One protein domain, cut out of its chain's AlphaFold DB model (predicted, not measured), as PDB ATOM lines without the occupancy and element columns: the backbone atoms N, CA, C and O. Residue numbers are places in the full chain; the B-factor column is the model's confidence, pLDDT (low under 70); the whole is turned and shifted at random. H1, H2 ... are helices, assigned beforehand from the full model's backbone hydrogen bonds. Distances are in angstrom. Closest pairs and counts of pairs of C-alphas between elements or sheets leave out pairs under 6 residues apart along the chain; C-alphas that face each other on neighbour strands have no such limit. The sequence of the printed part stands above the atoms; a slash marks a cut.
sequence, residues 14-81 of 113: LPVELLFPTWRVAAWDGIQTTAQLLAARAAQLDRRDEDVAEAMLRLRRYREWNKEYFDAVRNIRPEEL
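This is residues 14 to 81 of the 113 residues of an uncharacterized protein of Acidomyces richmondensis BFW (UniProt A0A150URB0). Two helices, the long H2 and the shorter H1, meet end to end in a wide, open V, with no packed core. The unnamed residues 14 to 33 fold back from the beginning of H1 into the open side of the V, and residues 74 to 81 run on beyond the far end of H2 as a tail. The printed part has 68 residues with two named helices, H1 then H2, and no named strand; its class is all helix. It is extended, with a radius of gyration of the C-alphas of 19.5 A and spans of 65 by 23 by 17 A.

Look first at H2, residues 48 to 73, the longest helix. Just before it, across one residue, Arg 47, lies H1, residues 34 to 46; this link is tight. H1 and H2 meet only through their link. In both helices every O i to N i+4 pair is within hydrogen-bond range. Residues 52 to 81 stand free, of which 52 to 73 belong to H2, and residues 14 to 22 stand free too.

Find C-alpha 48 at (187.897, 187.867, 202.151); from there H2 runs 36.4 A to C-alpha 73 at (185.670, 166.432, 231.485). Then go back to C-alpha 34 at (171.686, 197.810, 193.616), where H1 begins; it covers 18.5 A to C-alpha 46.

The two C-alphas farthest apart are those of Ala 35 and Leu 81, 65.5 A. The printed part has no cut. Look at the B-factor column: the mean pLDDT of the printed part is 79.8, and residues 14 to 27 and residue 75 are under 70.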
ATOM      1  N   LEU A  14     172.611 167.646 208.993       59.50
ATOM      2  CA  LEU A  14     173.325 168.791 208.432       59.50
ATOM      3  C   LEU A  14     173.515 169.792 209.579       59.50
ATOM      4  O   LEU A  14     172.503 170.283 210.093       59.50
ATOM      5  N   PRO A  15     174.754 170.103 210.004       52.56
ATOM      6  CA  PRO A  15     174.955 171.167 210.962       52.56
ATOM      7  C   PRO A  15     174.638 172.455 210.212       52.56
ATOM      8  O   PRO A  15     175.465 173.006 209.488       52.56
ATOM      9  N   VAL A  16     173.397 172.924 210.321       52.38
ATOM     10  CA  VAL A  16     173.110 174.311 209.997       52.38
ATOM     11  C   VAL A  16     173.768 175.109 211.116       52.38
ATOM     12  O   VAL A  16     173.249 175.218 212.224       52.38
ATOM     13  N   GLU A  17     175.001 175.552 210.872       49.69
ATOM     14  CA  GLU A  17     175.721 176.426 211.793       49.69
ATOM     15  C   GLU A  17     174.961 177.755 211.887       49.69
ATOM     16  O   GLU A  17     175.165 178.675 211.099       49.69
ATOM     17  N   LEU A  18     174.023 177.827 212.832       51.06
ATOM     18  CA  LEU A  18     173.290 179.048 213.183       51.06
ATOM     19  C   LEU A  18     174.084 179.917 214.161       51.06
ATOM     20  O   LEU A  18     173.833 181.112 214.268       51.06
ATOM     21  N   LEU A  19     175.017 179.301 214.895       46.41
ATOM     22  CA  LEU A  19     175.813 179.943 215.941       46.41
ATOM     23  C   LEU A  19     177.053 180.647 215.392       46.41
ATOM     24  O   LEU A  19     177.479 181.661 215.945       46.41
ATOM     25  N   PHE A  20     177.627 180.126 214.308       46.69
ATOM     26  CA  PHE A  20     178.729 180.791 213.639       46.69
ATOM     27  C   PHE A  20     178.170 181.692 212.546       46.69
ATOM     28  O   PHE A  20     177.367 181.239 211.724       46.69
ATOM     29  N   PRO A  21     178.590 182.964 212.505       48.62
ATOM     30  CA  PRO A  21     178.273 183.839 211.402       48.62
ATOM     31  C   PRO A  21     178.972 183.309 210.143       48.62
ATOM     32  O   PRO A  21     180.083 183.708 209.808       48.62
ATOM     33  N   THR A  22     178.338 182.368 209.443       52.06
ATOM     34  CA  THR A  22     178.714 182.006 208.073       52.06
ATOM     35  C   THR A  22     178.573 183.246 207.180       52.06
ATOM     36  O   THR A  22     177.983 184.243 207.593       52.06
ATOM     37  N   TRP A  23     179.077 183.211 205.937       51.03
ATOM     38  CA  TRP A  23     179.054 184.324 204.957       51.03
ATOM     39  C   TRP A  23     177.717 185.081 204.773       51.03
ATOM     40  O   TRP A  23     177.678 186.092 204.073       51.03
ATOM     41  N   ARG A  24     176.625 184.607 205.380       51.16
ATOM     42  CA  ARG A  24     175.347 185.306 205.522       51.16
ATOM     43  C   ARG A  24     175.376 186.501 206.485       51.16
ATOM     44  O   ARG A  24     174.460 187.306 206.397       51.16
ATOM     45  N   VAL A  25     176.389 186.671 207.337       55.72
ATOM     46  CA  VAL A  25     176.470 187.796 208.301       55.72
ATOM     47  C   VAL A  25     177.154 189.019 207.698       55.72
ATOM     48  O   VAL A  25     178.048 189.628 208.272       55.72
ATOM     49  N   ALA A  26     176.726 189.397 206.502       62.94
ATOM     50  CA  ALA A  26     176.805 190.802 206.141       62.94
ATOM     51  C   ALA A  26     175.516 191.453 206.653       62.94
ATOM     52  O   ALA A  26     174.443 190.854 206.594       62.94
ATOM     53  N   ALA A  27     175.632 192.648 207.230       66.06
ATOM     54  CA  ALA A  27     174.495 193.409 207.738       66.06
ATOM     55  C   ALA A  27     173.677 193.954 206.555       66.06
ATOM     56  O   ALA A  27     173.773 195.125 206.187       66.06
ATOM     57  N   TRP A  28     172.925 193.063 205.907       75.19
ATOM     58  CA  TRP A  28     172.162 193.356 204.698       75.19
ATOM     59  C   TRP A  28     170.946 194.251 204.965       75.19
ATOM     60  O   TRP A  28     170.433 194.854 204.027       75.19
ATOM     61  N   ASP A  29     170.536 194.393 206.229       78.62
ATOM     62  CA  ASP A  29     169.363 195.162 206.668       78.62
ATOM     63  C   ASP A  29     169.379 196.633 206.194       78.62
ATOM     64  O   ASP A  29     168.330 197.257 206.037       78.62
ATOM     65  N   GLY A  30     170.563 197.192 205.914       81.75
ATOM     66  CA  GLY A  30     170.738 198.565 205.425       81.75
ATOM     67  C   GLY A  30     170.805 198.733 203.902       81.75
ATOM     68  O   GLY A  30     170.919 199.866 203.432       81.75
ATOM     69  N   ILE A  31     170.765 197.655 203.111       88.12
ATOM     70  CA  ILE A  31     170.948 197.727 201.652       88.12
ATOM     71  C   ILE A  31     169.601 197.882 200.950       88.12
ATOM     72  O   ILE A  31     168.796 196.959 200.921       88.12
ATOM     73  N   GLN A  32     169.383 199.044 200.333       92.75
ATOM     74  CA  GLN A  32     168.108 199.397 199.693       92.75
ATOM     75  C   GLN A  32     168.223 199.555 198.170       92.75
ATOM     76  O   GLN A  32     167.219 199.655 197.469       92.75
ATOM     77  N   THR A  33     169.446 199.592 197.632       94.06
ATOM     78  CA  THR A  33     169.705 199.829 196.204       94.06
ATOM     79  C   THR A  33     170.750 198.871 195.640       94.06
ATOM     80  O   THR A  33     171.641 198.400 196.349       94.06
ATOM     81  N   THR A  34     170.702 198.642 194.326       93.38
ATOM     82  CA  THR A  34     171.686 197.810 193.616       93.38
ATOM     83  C   THR A  34     173.111 198.351 193.751       93.38
ATOM     84  O   THR A  34     174.050 197.575 193.888       93.38
ATOM     85  N   ALA A  35     173.294 199.675 193.763       94.81
ATOM     86  CA  ALA A  35     174.614 200.284 193.936       94.81
ATOM     87  C   ALA A  35     175.209 199.988 195.324       94.81
ATOM     88  O   ALA A  35     176.373 199.611 195.429       94.81
ATOM     89  N   GLN A  36     174.396 200.092 196.380       91.31
ATOM     90  CA  GLN A  36     174.809 199.731 197.741       91.31
ATOM     91  C   GLN A  36     175.130 198.238 197.857       91.31
ATOM     92  O   GLN A  36     176.109 197.877 198.505       91.31
ATOM     93  N   LEU A  37     174.352 197.379 197.188       90.06
ATOM     94  CA  LEU A  37     174.618 195.943 197.141       90.06
ATOM     95  C   LEU A  37     175.987 195.651 196.513       90.06
ATOM     96  O   LEU A  37     176.775 194.892 197.073       90.06
ATOM     97  N   LEU A  38     176.281 196.272 195.367       93.19
ATOM     98  CA  LEU A  38     177.557 196.100 194.672       93.19
ATOM     99  C   LEU A  38     178.735 196.607 195.513       93.19
ATOM    100  O   LEU A  38     179.744 195.913 195.612       93.19
ATOM    101  N   ALA A  39     178.590 197.762 196.166       91.00
ATOM    102  CA  ALA A  39     179.618 198.311 197.048       91.00
ATOM    103  C   ALA A  39     179.896 197.396 198.253       91.00
ATOM    104  O   ALA A  39     181.051 197.090 198.546       91.00
ATOM    105  N   ALA A  40     178.846 196.898 198.914       87.62
ATOM    106  CA  ALA A  40     178.987 195.973 200.035       87.62
ATOM    107  C   ALA A  40     179.639 194.651 199.607       87.62
ATOM    108  O   ALA A  40     180.485 194.106 200.318       87.62
ATOM    109  N   ARG A  41     179.284 194.143 198.421       87.19
ATOM    110  CA  ARG A  41     179.857 192.903 197.897       87.19
ATOM    111  C   ARG A  41     181.321 193.065 197.485       87.19
ATOM    112  O   ARG A  41     182.097 192.147 197.729       87.19
ATOM    113  N   ALA A  42     181.702 194.206 196.912       90.88
ATOM    114  CA  ALA A  42     183.097 194.525 196.610       90.88
ATOM    115  C   ALA A  42     183.941 194.596 197.892       90.88
ATOM    116  O   ALA A  42     184.930 193.880 198.004       90.88
ATOM    117  N   ALA A  43     183.470 195.324 198.909       86.44
ATOM    118  CA  ALA A  43     184.151 195.404 200.204       86.44
ATOM    119  C   ALA A  43     184.306 194.030 200.885       86.44
ATOM    120  O   ALA A  43     185.313 193.757 201.534       86.44
ATOM    121  N   GLN A  44     183.323 193.138 200.726       83.88
ATOM    122  CA  GLN A  44     183.423 191.765 201.220       83.88
ATOM    123  C   GLN A  44     184.495 190.949 200.485       83.88
ATOM    124  O   GLN A  44     185.153 190.115 201.103       83.88
ATOM    125  N   LEU A  45     184.651 191.144 199.173       87.06
ATOM    126  CA  LEU A  45     185.694 190.469 198.402       87.06
ATOM    127  C   LEU A  45     187.082 190.970 198.801       87.06
ATOM    128  O   LEU A  45     187.969 190.142 198.986       87.06
ATOM    129  N   ASP A  46     187.233 192.277 199.016       89.69
ATOM    130  CA  ASP A  46     188.493 192.875 199.469       89.69
ATOM    131  C   ASP A  46     188.925 192.330 200.838       89.69
ATOM    132  O   ASP A  46     190.101 192.062 201.067       89.69
ATOM    133  N   ARG A  47     187.965 192.098 201.740       85.94
ATOM    134  CA  ARG A  47     188.219 191.586 203.098       85.94
ATOM    135  C   ARG A  47     188.309 190.067 203.211       85.94
ATOM    136  O   ARG A  47     188.629 189.550 204.280       85.94
ATOM    137  N   ARG A  48     188.025 189.332 202.132       85.25
ATOM    138  CA  ARG A  48     187.897 187.867 202.151       85.25
ATOM    139  C   ARG A  48     189.098 187.185 202.797       85.25
ATOM    140  O   ARG A  48     188.915 186.267 203.592       85.25
ATOM    141  N   ASP A  49     190.304 187.579 202.412       87.94
ATOM    142  CA  ASP A  49     191.514 186.871 202.828       87.94
ATOM    143  C   ASP A  49     191.816 187.099 204.318       87.94
ATOM    144  O   ASP A  49     192.201 186.159 205.017       87.94
ATOM    145  N   GLU A  50     191.544 188.303 204.829       88.62
ATOM    146  CA  GLU A  50     191.629 188.633 206.257       88.62
ATOM    147  C   GLU A  50     190.593 187.851 207.070       88.62
ATOM    148  O   GLU A  50     190.939 187.199 208.059       88.62
ATOM    149  N   ASP A  51     189.337 187.846 206.615       85.12
ATOM    150  CA  ASP A  51     188.245 187.136 207.283       85.12
ATOM    151  C   ASP A  51     188.524 185.616 207.332       85.12
ATOM    152  O   ASP A  51     188.274 184.957 208.345       85.12
ATOM    153  N   VAL A  52     189.093 185.042 206.262       85.75
ATOM    154  CA  VAL A  52     189.506 183.628 206.218       85.75
ATOM    155  C   VAL A  52     190.662 183.359 207.181       85.75
ATOM    156  O   VAL A  52     190.627 182.363 207.910       85.75
ATOM    157  N   ALA A  53     191.673 184.230 207.224       88.56
ATOM    158  CA  ALA A  53     192.781 184.101 208.165       88.56
ATOM    159  C   ALA A  53     192.289 184.136 209.620       88.56
ATOM    160  O   ALA A  53     192.668 183.283 210.430       88.56
ATOM    161  N   GLU A  54     191.381 185.056 209.945       87.81
ATOM    162  CA  GLU A  54     190.784 185.134 211.272       87.81
ATOM    163  C   GLU A  54     189.938 183.893 211.600       87.81
ATOM    164  O   GLU A  54     190.044 183.348 212.705       87.81
ATOM    165  N   ALA A  55     189.141 183.400 210.650       84.44
ATOM    166  CA  ALA A  55     188.356 182.182 210.831       84.44
ATOM    167  C   ALA A  55     189.249 180.970 211.135       84.44
ATOM    168  O   ALA A  55     188.954 180.207 212.059       84.44
ATOM    169  N   MET A  56     190.378 180.821 210.433       87.25
ATOM    170  CA  MET A  56     191.352 179.760 210.710       87.25
ATOM    171  C   MET A  56     191.942 179.869 212.120       87.25
ATOM    172  O   MET A  56     192.039 178.862 212.827       87.25
ATOM    173  N   LEU A  57     192.298 181.080 212.563       91.81
ATOM    174  CA  LEU A  57     192.826 181.314 213.911       91.81
ATOM    175  C   LEU A  57     191.789 181.004 214.995       91.81
ATOM    176  O   LEU A  57     192.108 180.371 216.003       91.81
ATOM    177  N   ARG A  58     190.534 181.420 214.793       87.94
ATOM    178  CA  ARG A  58     189.422 181.084 215.692       87.94
ATOM    179  C   ARG A  58     189.218 179.576 215.760       87.94
ATOM    180  O   ARG A  58     189.178 179.036 216.861       87.94
ATOM    181  N   LEU A  59     189.164 178.897 214.616       88.06
ATOM    182  CA  LEU A  59     188.985 177.450 214.556       88.06
ATOM    183  C   LEU A  59     190.108 176.707 215.281       88.06
ATOM    184  O   LEU A  59     189.842 175.759 216.016       88.06
ATOM    185  N   ARG A  60     191.359 177.147 215.113       92.19
ATOM    186  CA  ARG A  60     192.500 176.576 215.835       92.19
ATOM    187  C   ARG A  60     192.340 176.722 217.349       92.19
ATOM    188  O   ARG A  60     192.421 175.717 218.046       92.19
ATOM    189  N   ARG A  61     192.034 177.930 217.837       92.56
ATOM    190  CA  ARG A  61     191.799 178.177 219.271       92.56
ATOM    191  C   ARG A  61     190.655 177.329 219.820       92.56
ATOM    192  O   ARG A  61     190.799 176.727 220.874       92.56
ATOM    193  N   TYR A  62     189.541 177.238 219.094       89.38
ATOM    194  CA  TYR A  62     188.407 176.412 219.510       89.38
ATOM    195  C   TYR A  62     188.740 174.923 219.536       89.38
ATOM    196  O   TYR A  62     188.257 174.217 220.411       89.38
ATOM    197  N   ARG A  63     189.570 174.428 218.612       90.50
ATOM    198  CA  ARG A  63     190.028 173.032 218.629       90.50
ATOM    199  C   ARG A  63     190.927 172.738 219.823       90.50
ATOM    200  O   ARG A  63     190.757 171.695 220.443       90.50
ATOM    201  N   GLU A  64     191.853 173.641 220.134       93.75
ATOM    202  CA  GLU A  64     192.720 173.534 221.313       93.75
ATOM    203  C   GLU A  64     191.872 173.544 222.595       93.75
ATOM    204  O   GLU A  64     191.952 172.608 223.385       93.75
ATOM    205  N   TRP A  65     190.953 174.504 222.725       91.88
ATOM    206  CA  TRP A  65     190.039 174.587 223.865       91.88
ATOM    207  C   TRP A  65     189.114 173.370 223.996       91.88
ATOM    208  O   TRP A  65     188.968 172.823 225.085       91.88
ATOM    209  N   ASN A  66     188.517 172.899 222.897       87.12
ATOM    210  CA  ASN A  66     187.678 171.700 222.924       87.12
ATOM    211  C   ASN A  66     188.472 170.464 223.338       87.12
ATOM    212  O   ASN A  66     187.919 169.609 224.022       87.12
ATOM    213  N   LYS A  67     189.743 170.357 222.929       87.75
ATOM    214  CA  LYS A  67     190.613 169.266 223.366       87.75
ATOM    215  C   LYS A  67     190.859 169.345 224.869       87.75
ATOM    216  O   LYS A  67     190.630 168.360 225.554       87.75
ATOM    217  N   GLU A  68     191.265 170.503 225.382       91.06
ATOM    218  CA  GLU A  68     191.491 170.698 226.820       91.06
ATOM    219  C   GLU A  68     190.228 170.407 227.638       91.06
ATOM    220  O   GLU A  68     190.282 169.715 228.652       91.06
ATOM    221  N   TYR A  69     189.074 170.885 227.170       89.50
ATOM    222  CA  TYR A  69     187.785 170.603 227.789       89.50
ATOM    223  C   TYR A  69     187.452 169.108 227.757       89.50
ATOM    224  O   TYR A  69     187.004 168.552 228.758       89.50
ATOM    225  N   PHE A  70     187.683 168.444 226.622       84.81
ATOM    226  CA  PHE A  70     187.472 167.009 226.481       84.81
ATOM    227  C   PHE A  70     188.371 166.226 227.441       84.81
ATOM    228  O   PHE A  70     187.857 165.412 228.198       84.81
ATOM    229  N   ASP A  71     189.666 166.533 227.482       85.88
ATOM    230  CA  ASP A  71     190.639 165.885 228.366       85.88
ATOM    231  C   ASP A  71     190.309 166.121 229.856       85.88
ATOM    232  O   ASP A  71     190.537 165.246 230.688       85.88
ATOM    233  N   ALA A  72     189.735 167.279 230.205       85.44
ATOM    234  CA  ALA A  72     189.349 167.607 231.578       85.44
ATOM    235  C   ALA A  72     188.028 166.959 232.029       85.44
ATOM    236  O   ALA A  72     187.875 166.631 233.205       85.44
ATOM    237  N   VAL A  73     187.047 166.827 231.129       82.25
ATOM    238  CA  VAL A  73     185.670 166.432 231.485       82.25
ATOM    239  C   VAL A  73     185.368 164.978 231.145       82.25
ATOM    240  O   VAL A  73     184.582 164.330 231.843       82.25
ATOM    241  N   ARG A  74     185.936 164.438 230.063       71.31
ATOM    242  CA  ARG A  74     185.611 163.081 229.620       71.31
ATOM    243  C   ARG A  74     186.457 162.066 230.367       71.31
ATOM    244  O   ARG A  74     187.675 162.025 230.261       71.31
ATOM    245  N   ASN A  75     185.764 161.174 231.063       64.81
ATOM    246  CA  ASN A  75     186.362 160.013 231.699       64.81
ATOM    247  C   ASN A  75     186.612 158.924 230.641       64.81
ATOM    248  O   ASN A  75     185.790 158.026 230.447       64.81
ATOM    249  N   ILE A  76     187.700 159.058 229.879       73.81
ATOM    250  CA  ILE A  76     188.164 157.983 228.996       73.81
ATOM    251  C   ILE A  76     188.739 156.895 229.895       73.81
ATOM    252  O   ILE A  76     189.614 157.168 230.715       73.81
ATOM    253  N   ARG A  77     188.231 155.668 229.752       76.88
ATOM    254  CA  ARG A  77     188.722 154.526 230.523       76.88
ATOM    255  C   ARG A  77     190.236 154.362 230.288       76.88
ATOM    256  O   ARG A  77     190.635 154.241 229.130       76.88
ATOM    257  N   PRO A  78     191.065 154.340 231.347       76.38
ATOM    258  CA  PRO A  78     192.502 154.134 231.210       76.38
ATOM    259  C   PRO A  78     192.878 152.658 231.000       76.38
ATOM    260  O   PRO A  78     193.947 152.381 230.462       76.38
ATOM    261  N   GLU A  79     192.034 151.705 231.410       86.75
ATOM    262  CA  GLU A  79     192.287 150.275 231.220       86.75
ATOM    263  C   GLU A  79     191.872 149.759 229.833       86.75
ATOM    264  O   GLU A  79     190.783 150.056 229.332       86.75
ATOM    265  N   GLU A  80     192.714 148.903 229.252       84.81
ATOM    266  CA  GLU A  80     192.403 148.166 228.025       84.81
ATOM    267  C   GLU A  80     191.322 147.102 228.264       84.81
ATOM    268  O   GLU A  80     191.329 146.397 229.277       84.81
ATOM    269  N   LEU A  81     190.410 146.961 227.300       87.31
ATOM    270  CA  LEU A  81     189.402 145.902 227.287       87.31
ATOM    271  C   LEU A  81     190.007 144.602 226.766       87.31
ATOM    272  O   LEU A  81     190.708 144.595 225.751       87.31
TER     273      LEU A  81